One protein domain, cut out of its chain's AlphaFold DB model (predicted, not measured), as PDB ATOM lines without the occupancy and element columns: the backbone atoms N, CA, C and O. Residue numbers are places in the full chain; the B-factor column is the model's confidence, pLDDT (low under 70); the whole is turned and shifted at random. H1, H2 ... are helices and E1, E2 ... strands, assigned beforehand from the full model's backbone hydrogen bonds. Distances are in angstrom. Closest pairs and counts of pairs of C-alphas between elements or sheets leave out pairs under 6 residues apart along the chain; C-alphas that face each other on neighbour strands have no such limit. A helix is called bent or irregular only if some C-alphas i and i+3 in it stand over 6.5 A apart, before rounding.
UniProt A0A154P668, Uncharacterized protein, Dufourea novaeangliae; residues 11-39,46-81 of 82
ATOM      1  N   PHE A  11     165.370 197.879 158.618       82.94
ATOM      2  CA  PHE A  11     165.213 196.541 158.058       82.94
ATOM      3  C   PHE A  11     163.827 195.995 158.429       82.94
ATOM      4  O   PHE A  11     163.525 195.816 159.609       82.94
ATOM      5  N   HIS A  12     162.960 195.802 157.436       78.31
ATOM      6  CA  HIS A  12     161.612 195.253 157.601       78.31
ATOM      7  C   HIS A  12     161.230 194.413 156.375       78.31
ATOM      8  O   HIS A  12     161.915 194.448 155.354       78.31
ATOM      9  N   ASP A  13     160.141 193.654 156.472       73.88
ATOM     10  CA  ASP A  13     159.620 192.859 155.365       73.88
ATOM     11  C   ASP A  13     158.844 193.715 154.346       73.88
ATOM     12  O   ASP A  13     158.478 194.867 154.589       73.88
ATOM     13  N   ASN A  14     158.564 193.146 153.173       74.94
ATOM     14  CA  ASN A  14     157.859 193.845 152.093       74.94
ATOM     15  C   ASN A  14     156.327 193.766 152.233       74.94
ATOM     16  O   ASN A  14     155.618 193.747 151.223       74.94
ATOM     17  N   ALA A  15     155.793 193.693 153.459       75.56
ATOM     18  CA  ALA A  15     154.348 193.699 153.656       75.56
ATOM     19  C   ALA A  15     153.746 194.992 153.077       75.56
ATOM     20  O   ALA A  15     154.291 196.085 153.250       75.56
ATOM     21  N   GLN A  16     152.594 194.878 152.407       76.25
ATOM     22  CA  GLN A  16     151.926 195.998 151.737       76.25
ATOM     23  C   GLN A  16     151.857 197.301 152.564       76.25
ATOM     24  O   GLN A  16     152.207 198.339 151.997       76.25
ATOM     25  N   PRO A  17     151.482 197.312 153.867       78.94
ATOM     26  CA  PRO A  17     151.451 198.549 154.658       78.94
ATOM     27  C   PRO A  17     152.823 199.239 154.788       78.94
ATOM     28  O   PRO A  17     152.890 200.470 154.849       78.94
ATOM     29  N   HIS A  18     153.920 198.481 154.776       76.44
ATOM     30  CA  HIS A  18     155.279 199.011 154.894       76.44
ATOM     31  C   HIS A  18     155.815 199.584 153.575       76.44
ATOM     32  O   HIS A  18     156.636 200.497 153.594       76.44
ATOM     33  N   CYS A  19     155.297 199.122 152.433       75.06
ATOM     34  CA  CYS A  19     155.707 199.592 151.106       75.06
ATOM     35  C   CYS A  19     154.798 200.684 150.514       75.06
ATOM     36  O   CYS A  19     155.067 201.154 149.405       75.06
ATOM     37  N   THR A  20     153.731 201.099 151.211       82.69
ATOM     38  CA  THR A  20     152.832 202.151 150.705       82.69
ATOM     39  C   THR A  20     153.559 203.481 150.517       82.69
ATOM     40  O   THR A  20     154.483 203.817 151.257       82.69
ATOM     41  N   LYS A  21     153.088 204.281 149.553       84.25
ATOM     42  CA  LYS A  21     153.606 205.632 149.300       84.25
ATOM     43  C   LYS A  21     153.609 206.489 150.570       84.25
ATOM     44  O   LYS A  21     154.614 207.120 150.864       84.25
ATOM     45  N   LEU A  22     152.527 206.430 151.348       88.38
ATOM     46  CA  LEU A  22     152.403 207.171 152.601       88.38
ATOM     47  C   LEU A  22     153.508 206.798 153.600       88.38
ATOM     48  O   LEU A  22     154.131 207.685 154.175       88.38
ATOM     49  N   THR A  23     153.782 205.504 153.790       85.38
ATOM     50  CA  THR A  23     154.855 205.054 154.689       85.38
ATOM     51  C   THR A  23     156.224 205.521 154.195       85.38
ATOM     52  O   THR A  23     157.015 206.018 154.992       85.38
ATOM     53  N   ARG A  24     156.490 205.437 152.884       82.94
ATOM     54  CA  ARG A  24     157.762 205.890 152.289       82.94
ATOM     55  C   ARG A  24     157.986 207.391 152.484       82.94
ATOM     56  O   ARG A  24     159.040 207.784 152.963       82.94
ATOM     57  N   GLU A  25     156.967 208.207 152.219       88.25
ATOM     58  CA  GLU A  25     157.028 209.660 152.426       88.25
ATOM     59  C   GLU A  25     157.286 210.036 153.892       88.25
ATOM     60  O   GLU A  25     157.959 211.025 154.176       88.25
ATOM     61  N   GLN A  26     156.753 209.270 154.849       89.06
ATOM     62  CA  GLN A  26     157.020 209.505 156.271       89.06
ATOM     63  C   GLN A  26     158.452 209.122 156.660       89.06
ATOM     64  O   GLN A  26     159.075 209.839 157.439       89.06
ATOM     65  N   LEU A  27     158.996 208.036 156.107       86.12
ATOM     66  CA  LEU A  27     160.389 207.644 156.342       86.12
ATOM     67  C   LEU A  27     161.369 208.687 155.792       86.12
ATOM     68  O   LEU A  27     162.311 209.061 156.487       86.12
ATOM     69  N   GLU A  28     161.095 209.223 154.602       85.81
ATOM     70  CA  GLU A  28     161.883 210.308 154.005       85.81
ATOM     71  C   GLU A  28     161.873 211.568 154.883       85.81
ATOM     72  O   GLU A  28     162.923 212.158 155.126       85.81
ATOM     73  N   LYS A  29     160.712 211.947 155.441       88.81
ATOM     74  CA  LYS A  29     160.604 213.079 156.384       88.81
ATOM     75  C   LYS A  29     161.405 212.877 157.668       88.81
ATOM     76  O   LYS A  29     161.866 213.856 158.247       88.81
ATOM     77  N   LEU A  30     161.546 211.633 158.122       87.56
ATOM     78  CA  LEU A  30     162.355 211.279 159.290       87.56
ATOM     79  C   LEU A  30     163.854 211.186 158.962       87.56
ATOM     80  O   LEU A  30     164.657 211.038 159.881       87.56
ATOM     81  N   GLY A  31     164.235 211.270 157.682       86.50
ATOM     82  CA  GLY A  31     165.610 211.063 157.230       86.50
ATOM     83  C   GLY A  31     166.081 209.621 157.413       86.50
ATOM     84  O   GLY A  31     167.264 209.397 157.636       86.50
ATOM     85  N   TRP A  32     165.162 208.651 157.399       85.75
ATOM     86  CA  TRP A  32     165.477 207.237 157.610       85.75
ATOM     87  C   TRP A  32     165.644 206.520 156.272       85.75
ATOM     88  O   TRP A  32     164.801 206.649 155.382       85.75
ATOM     89  N   SER A  33     166.700 205.718 156.149       84.38
ATOM     90  CA  SER A  33     166.973 204.919 154.956       84.38
ATOM     91  C   SER A  33     166.425 203.491 155.113       84.38
ATOM     92  O   SER A  33     166.519 202.873 156.175       84.38
ATOM     93  N   THR A  34     165.807 202.944 154.061       80.00
ATOM     94  CA  THR A  34     165.324 201.550 154.055       80.00
ATOM     95  C   THR A  34     166.374 200.642 153.428       80.00
ATOM     96  O   THR A  34     166.760 200.833 152.274       80.00
ATOM     97  N   VAL A  35     166.805 199.620 154.166       81.69
ATOM     98  CA  VAL A  35     167.704 198.576 153.665       81.69
ATOM     99  C   VAL A  35     166.931 197.674 152.704       81.69
ATOM    100  O   VAL A  35     165.814 197.246 152.999       81.69
ATOM    101  N   HIS A  36     167.517 197.385 151.541       73.38
ATOM    102  CA  HIS A  36     166.866 196.575 150.514       73.38
ATOM    103  C   HIS A  36     166.633 195.138 151.015       73.38
ATOM    104  O   HIS A  36     167.582 194.449 151.385       73.38
ATOM    105  N   HIS A  37     165.380 194.678 150.996       65.94
ATOM    106  CA  HIS A  37     164.984 193.334 151.424       65.94
ATOM    107  C   HIS A  37     164.316 192.577 150.259       65.94
ATOM    108  O   HIS A  37     163.431 193.138 149.601       65.94
ATOM    109  N   PRO A  38     164.695 191.316 149.973       62.31
ATOM    110  CA  PRO A  38     164.054 190.519 148.930       62.31
ATOM    111  C   PRO A  38     162.543 190.321 149.185       62.31
ATOM    112  O   PRO A  38     162.111 190.229 150.338       62.31
ATOM    113  N   PRO A  39     161.702 190.235 148.138       58.34
ATOM    114  CA  PRO A  39     160.308 189.828 148.294       58.34
ATOM    115  C   PRO A  39     160.229 188.396 148.848       58.34
ATOM    116  O   PRO A  39     160.919 187.508 148.357       58.34
ATOM    117  N   PRO A  46     164.350 188.841 162.191       55.38
ATOM    118  CA  PRO A  46     164.473 188.350 163.572       55.38
ATOM    119  C   PRO A  46     163.146 188.306 164.348       55.38
ATOM    120  O   PRO A  46     163.019 187.586 165.335       55.38
ATOM    121  N   SER A  47     162.152 189.084 163.912       59.22
ATOM    122  CA  SER A  47     160.855 189.248 164.574       59.22
ATOM    123  C   SER A  47     159.890 188.070 164.394       59.22
ATOM    124  O   SER A  47     158.898 187.999 165.118       59.22
ATOM    125  N   THR A  48     160.151 187.131 163.475       55.94
ATOM    126  CA  THR A  48     159.213 186.036 163.152       55.94
ATOM    127  C   THR A  48     159.130 184.941 164.220       55.94
ATOM    128  O   THR A  48     158.213 184.128 164.183       55.94
ATOM    129  N   SER A  49     160.022 184.929 165.218       53.34
ATOM    130  CA  SER A  49     160.065 183.883 166.256       53.34
ATOM    131  C   SER A  49     159.078 184.078 167.426       53.34
ATOM    132  O   SER A  49     159.134 183.318 168.392       53.34
ATOM    133  N   LEU A  50     158.184 185.074 167.387       55.38
ATOM    134  CA  LEU A  50     157.290 185.420 168.510       55.38
ATOM    135  C   LEU A  50     155.906 184.736 168.470       55.38
ATOM    136  O   LEU A  50     154.981 185.178 169.149       55.38
ATOM    137  N   THR A  51     155.723 183.662 167.696       51.94
ATOM    138  CA  THR A  51     154.427 182.964 167.589       51.94
ATOM    139  C   THR A  51     154.159 182.051 168.791       51.94
ATOM    140  O   THR A  51     154.231 180.831 168.701       51.94
ATOM    141  N   ILE A  52     153.818 182.644 169.932       54.59
ATOM    142  CA  ILE A  52     153.172 181.970 171.065       54.59
ATOM    143  C   ILE A  52     152.061 182.917 171.536       54.59
ATOM    144  O   ILE A  52     152.310 184.115 171.618       54.59
ATOM    145  N   ILE A  53     150.845 182.380 171.738       56.88
ATOM    146  CA  ILE A  53     149.651 182.944 172.420       56.88
ATOM    147  C   ILE A  53     149.835 184.408 172.857       56.88
ATOM    148  O   ILE A  53     150.708 184.613 173.698       56.88
ATOM    149  N   PRO A  54     149.026 185.388 172.377       62.34
ATOM    150  CA  PRO A  54     149.291 186.814 172.573       62.34
ATOM    151  C   PRO A  54     149.614 187.064 174.044       62.34
ATOM    152  O   PRO A  54     148.722 186.958 174.894       62.34
ATOM    153  N   PRO A  55     150.895 187.303 174.369       66.12
ATOM    154  CA  PRO A  55     151.268 187.439 175.752       66.12
ATOM    155  C   PRO A  55     150.559 188.678 176.286       66.12
ATOM    156  O   PRO A  55     150.372 189.652 175.552       66.12
ATOM    157  N   SER A  56     150.134 188.649 177.551       84.56
ATOM    158  CA  SER A  56     149.555 189.850 178.161       84.56
ATOM    159  C   SER A  56     150.490 191.044 177.944       84.56
ATOM    160  O   SER A  56     151.711 190.875 177.954       84.56
ATOM    161  N   GLU A  57     149.945 192.251 177.778       87.31
ATOM    162  CA  GLU A  57     150.761 193.462 177.595       87.31
ATOM    163  C   GLU A  57     151.863 193.563 178.662       87.31
ATOM    164  O   GLU A  57     153.007 193.904 178.363       87.31
ATOM    165  N   ARG A  58     151.530 193.171 179.898       87.50
ATOM    166  CA  ARG A  58     152.469 193.076 181.011       87.50
ATOM    167  C   ARG A  58     153.629 192.123 180.723       87.50
ATOM    168  O   ARG A  58     154.773 192.528 180.865       87.50
ATOM    169  N   TYR A  59     153.346 190.897 180.286       88.56
ATOM    170  CA  TYR A  59     154.395 189.938 179.930       88.56
ATOM    171  C   TYR A  59     155.320 190.497 178.848       88.56
ATOM    172  O   TYR A  59     156.534 190.383 178.969       88.56
ATOM    173  N   ILE A  60     154.761 191.120 177.804       87.94
ATOM    174  CA  ILE A  60     155.555 191.687 176.708       87.94
ATOM    175  C   ILE A  60     156.496 192.772 177.248       87.94
ATOM    176  O   ILE A  60     157.694 192.747 176.966       87.94
ATOM    177  N   ARG A  61     155.976 193.695 178.065       88.75
ATOM    178  CA  ARG A  61     156.778 194.759 178.690       88.75
ATOM    179  C   ARG A  61     157.888 194.193 179.575       88.75
ATOM    180  O   ARG A  61     159.039 194.596 179.418       88.75
ATOM    181  N   ASP A  62     157.556 193.244 180.446       93.12
ATOM    182  CA  ASP A  62     158.507 192.624 181.373       93.12
ATOM    183  C   ASP A  62     159.586 191.828 180.613       93.12
ATOM    184  O   ASP A  62     160.770 191.878 180.959       93.12
ATOM    185  N   PHE A  63     159.214 191.150 179.523       90.88
ATOM    186  CA  PHE A  63     160.152 190.448 178.648       90.88
ATOM    187  C   PHE A  63     161.168 191.412 178.031       90.88
ATOM    188  O   PHE A  63     162.367 191.186 178.169       90.88
ATOM    189  N   PHE A  64     160.715 192.499 177.395       91.94
ATOM    190  CA  PHE A  64     161.620 193.475 176.781       91.94
ATOM    191  C   PHE A  64     162.512 194.172 177.817       91.94
ATOM    192  O   PHE A  64     163.694 194.379 177.553       91.94
ATOM    193  N   ALA A  65     161.975 194.495 178.998       93.62
ATOM    194  CA  ALA A  65     162.721 195.159 180.067       93.62
ATOM    195  C   ALA A  65     163.780 194.258 180.729       93.62
ATOM    196  O   ALA A  65     164.763 194.767 181.263       93.62
ATOM    197  N   SER A  66     163.589 192.936 180.699       95.44
ATOM    198  CA  SER A  66     164.501 191.970 181.327       95.44
ATOM    199  C   SER A  66     165.647 191.497 180.427       95.44
ATOM    200  O   SER A  66     166.574 190.860 180.932       95.44
ATOM    201  N   GLN A  67     165.635 191.803 179.123       94.25
ATOM    202  CA  GLN A  67     166.712 191.367 178.228       94.25
ATOM    203  C   GLN A  67     168.010 192.160 178.464       94.25
ATOM    204  O   GLN A  67     167.981 193.394 178.494       94.25
ATOM    205  N   PRO A  68     169.179 191.496 178.561       95.25
ATOM    206  CA  PRO A  68     170.461 192.190 178.618       95.25
ATOM    207  C   PRO A  68     170.785 192.857 177.275       95.25
ATOM    208  O   PRO A  68     170.345 192.408 176.221       95.25
ATOM    209  N   ARG A  69     171.633 193.893 177.281       92.81
ATOM    210  CA  ARG A  69     172.096 194.576 176.053       92.81
ATOM    211  C   ARG A  69     172.620 193.601 174.988       92.81
ATOM    212  O   ARG A  69     172.273 193.735 173.817       92.81
ATOM    213  N   SER A  70     173.391 192.598 175.412       91.81
ATOM    214  CA  SER A  70     173.982 191.585 174.532       91.81
ATOM    215  C   SER A  70     172.946 190.771 173.756       91.81
ATOM    216  O   SER A  70     173.235 190.318 172.655       91.81
ATOM    217  N   PHE A  71     171.727 190.614 174.282       92.12
ATOM    218  CA  PHE A  71     170.633 189.944 173.577       92.12
ATOM    219  C   PHE A  71     170.323 190.638 172.242       92.12
ATOM    220  O   PHE A  71     170.255 189.987 171.199       92.12
ATOM    221  N   TRP A  72     170.208 191.970 172.260       90.44
ATOM    222  CA  TRP A  72     169.914 192.782 171.077       90.44
ATOM    223  C   TRP A  72     171.108 192.867 170.125       90.44
ATOM    224  O   TRP A  72     170.939 192.715 168.915       90.44
ATOM    225  N   GLU A  73     172.314 193.057 170.666       90.38
ATOM    226  CA  GLU A  73     173.552 193.126 169.877       90.38
ATOM    227  C   GLU A  73     173.793 191.824 169.108       90.38
ATOM    228  O   GLU A  73     173.996 191.856 167.894       90.38
ATOM    229  N   ASN A  74     173.668 190.678 169.782       88.50
ATOM    230  CA  ASN A  74     173.808 189.367 169.154       88.50
ATOM    231  C   ASN A  74     172.732 189.135 168.082       88.50
ATOM    232  O   ASN A  74     173.014 188.531 167.047       88.50
ATOM    233  N   GLY A  75     171.502 189.611 168.306       84.25
ATOM    234  CA  GLY A  75     170.426 189.534 167.317       84.25
ATOM    235  C   GLY A  75     170.758 190.281 166.020       84.25
ATOM    236  O   GLY A  75     170.533 189.747 164.936       84.25
ATOM    237  N   ILE A  76     171.341 191.479 166.129       85.44
ATOM    238  CA  ILE A  76     171.745 192.300 164.976       85.44
ATOM    239  C   ILE A  76     172.979 191.709 164.287       85.44
ATOM    240  O   ILE A  76     172.991 191.573 163.067       85.44
ATOM    241  N   GLN A  77     174.009 191.317 165.042       84.75
ATOM    242  CA  GLN A  77     175.250 190.771 164.475       84.75
ATOM    243  C   GLN A  77     175.010 189.481 163.680       84.75
ATOM    244  O   GLN A  77     175.617 189.275 162.629       84.75
ATOM    245  N   ASN A  78     174.071 188.643 164.124       79.25
ATOM    246  CA  ASN A  78     173.711 187.417 163.415       79.25
ATOM    247  C   ASN A  78     173.004 187.646 162.068       79.25
ATOM    248  O   ASN A  78     172.853 186.684 161.319       79.25
ATOM    249  N   LEU A  79     172.615 188.880 161.719       70.38
ATOM    250  CA  LEU A  79     172.106 189.194 160.379       70.38
ATOM    251  C   LEU A  79     173.169 189.003 159.291       70.38
ATOM    252  O   LEU A  79     172.817 188.672 158.170       70.38
ATOM    253  N   SER A  80     174.457 189.176 159.614       67.00
ATOM    254  CA  SER A  80     175.548 188.969 158.643       67.00
ATOM    255  C   SER A  80     175.837 187.489 158.358       67.00
ATOM    256  O   SER A  80     176.514 187.181 157.384       67.00
ATOM    257  N   ASN A  81     175.342 186.581 159.205       58.81
ATOM    258  CA  ASN A  81     175.616 185.142 159.142       58.81
ATOM    259  C   ASN A  81     174.455 184.329 158.530       58.81
ATOM    260  O   ASN A  81     174.463 183.102 158.629       58.81
TER     261      ASN A  81
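What this domain is: This is residues 11 to 39 and 46 to 81 of the 82 residues of an uncharacterized protein of Dufourea novaeangliae (UniProt A0A154P668). Two small groups of elements sit at opposite ends of a loose, open model: H1, H2 and E1 fold together at one end, while at the other H4 and H5 form an L with its corner at residues 67 and 68, and the short H3 sits near H5. Residues 57 to 62 and 64 to 66 of H4 stand free, and so do residues 21 to 23 and 25 to 29 of H2. The printed part has 65 residues, with the order H1, H2, E1, H3, H4, H5, no sheet, and the class mostly helix. It is loose, with a radius of gyration of the C-alphas of 15.1 A and spans of 35 by 29 by 24 A.

How they stand to each other: Start at H1, residues 16 to 19, which is close but not clearly touching H2, residues 21 to 29; their closest C-alphas, those of Pro 17 and Thr 23, are 7.3 A apart. Go on to E1, residues 32 to 34, which pairs with no named strand; its closest C-alphas to H2 are those of Ser 33 and Leu 27, 7.3 A apart. Past the cut, H3, residues 46 to 49, is close but not clearly touching H5, residues 69 to 81, where the closest C-alphas, those of Pro 46 and Gly 75, are 7.1 A apart. H4, residues 57 to 66, is apart from H5 despite their tight link. In H2 and H4 every O i to N i+4 pair is within hydrogen-bond range, in H5 6 of 9 are, and H1 and H3 are too short for such a pair.

Where its parts are: Find C-alpha 16 at (151.926, 195.998, 151.737), where H1 begins. H2 is 12.4 A long, H4 14.3 A and H5 19.7 A, ending at C-alpha 81 at (175.616, 185.142, 159.142). H3 is irregular, but only just: C-alphas 46 and 49 are 6.8 A apart.

The domain as a whole: The two C-alphas farthest apart, those of Lys 21 and Ser 66, are 36.5 A apart. Residues 40 to 45 are not printed, and C-alphas 39 and 46 across that cut are 15.9 A apart. Of the links printed whole, none is long. The pLDDT is under 70 at residues 37 to 39, 46 to 55 and 80 to 81.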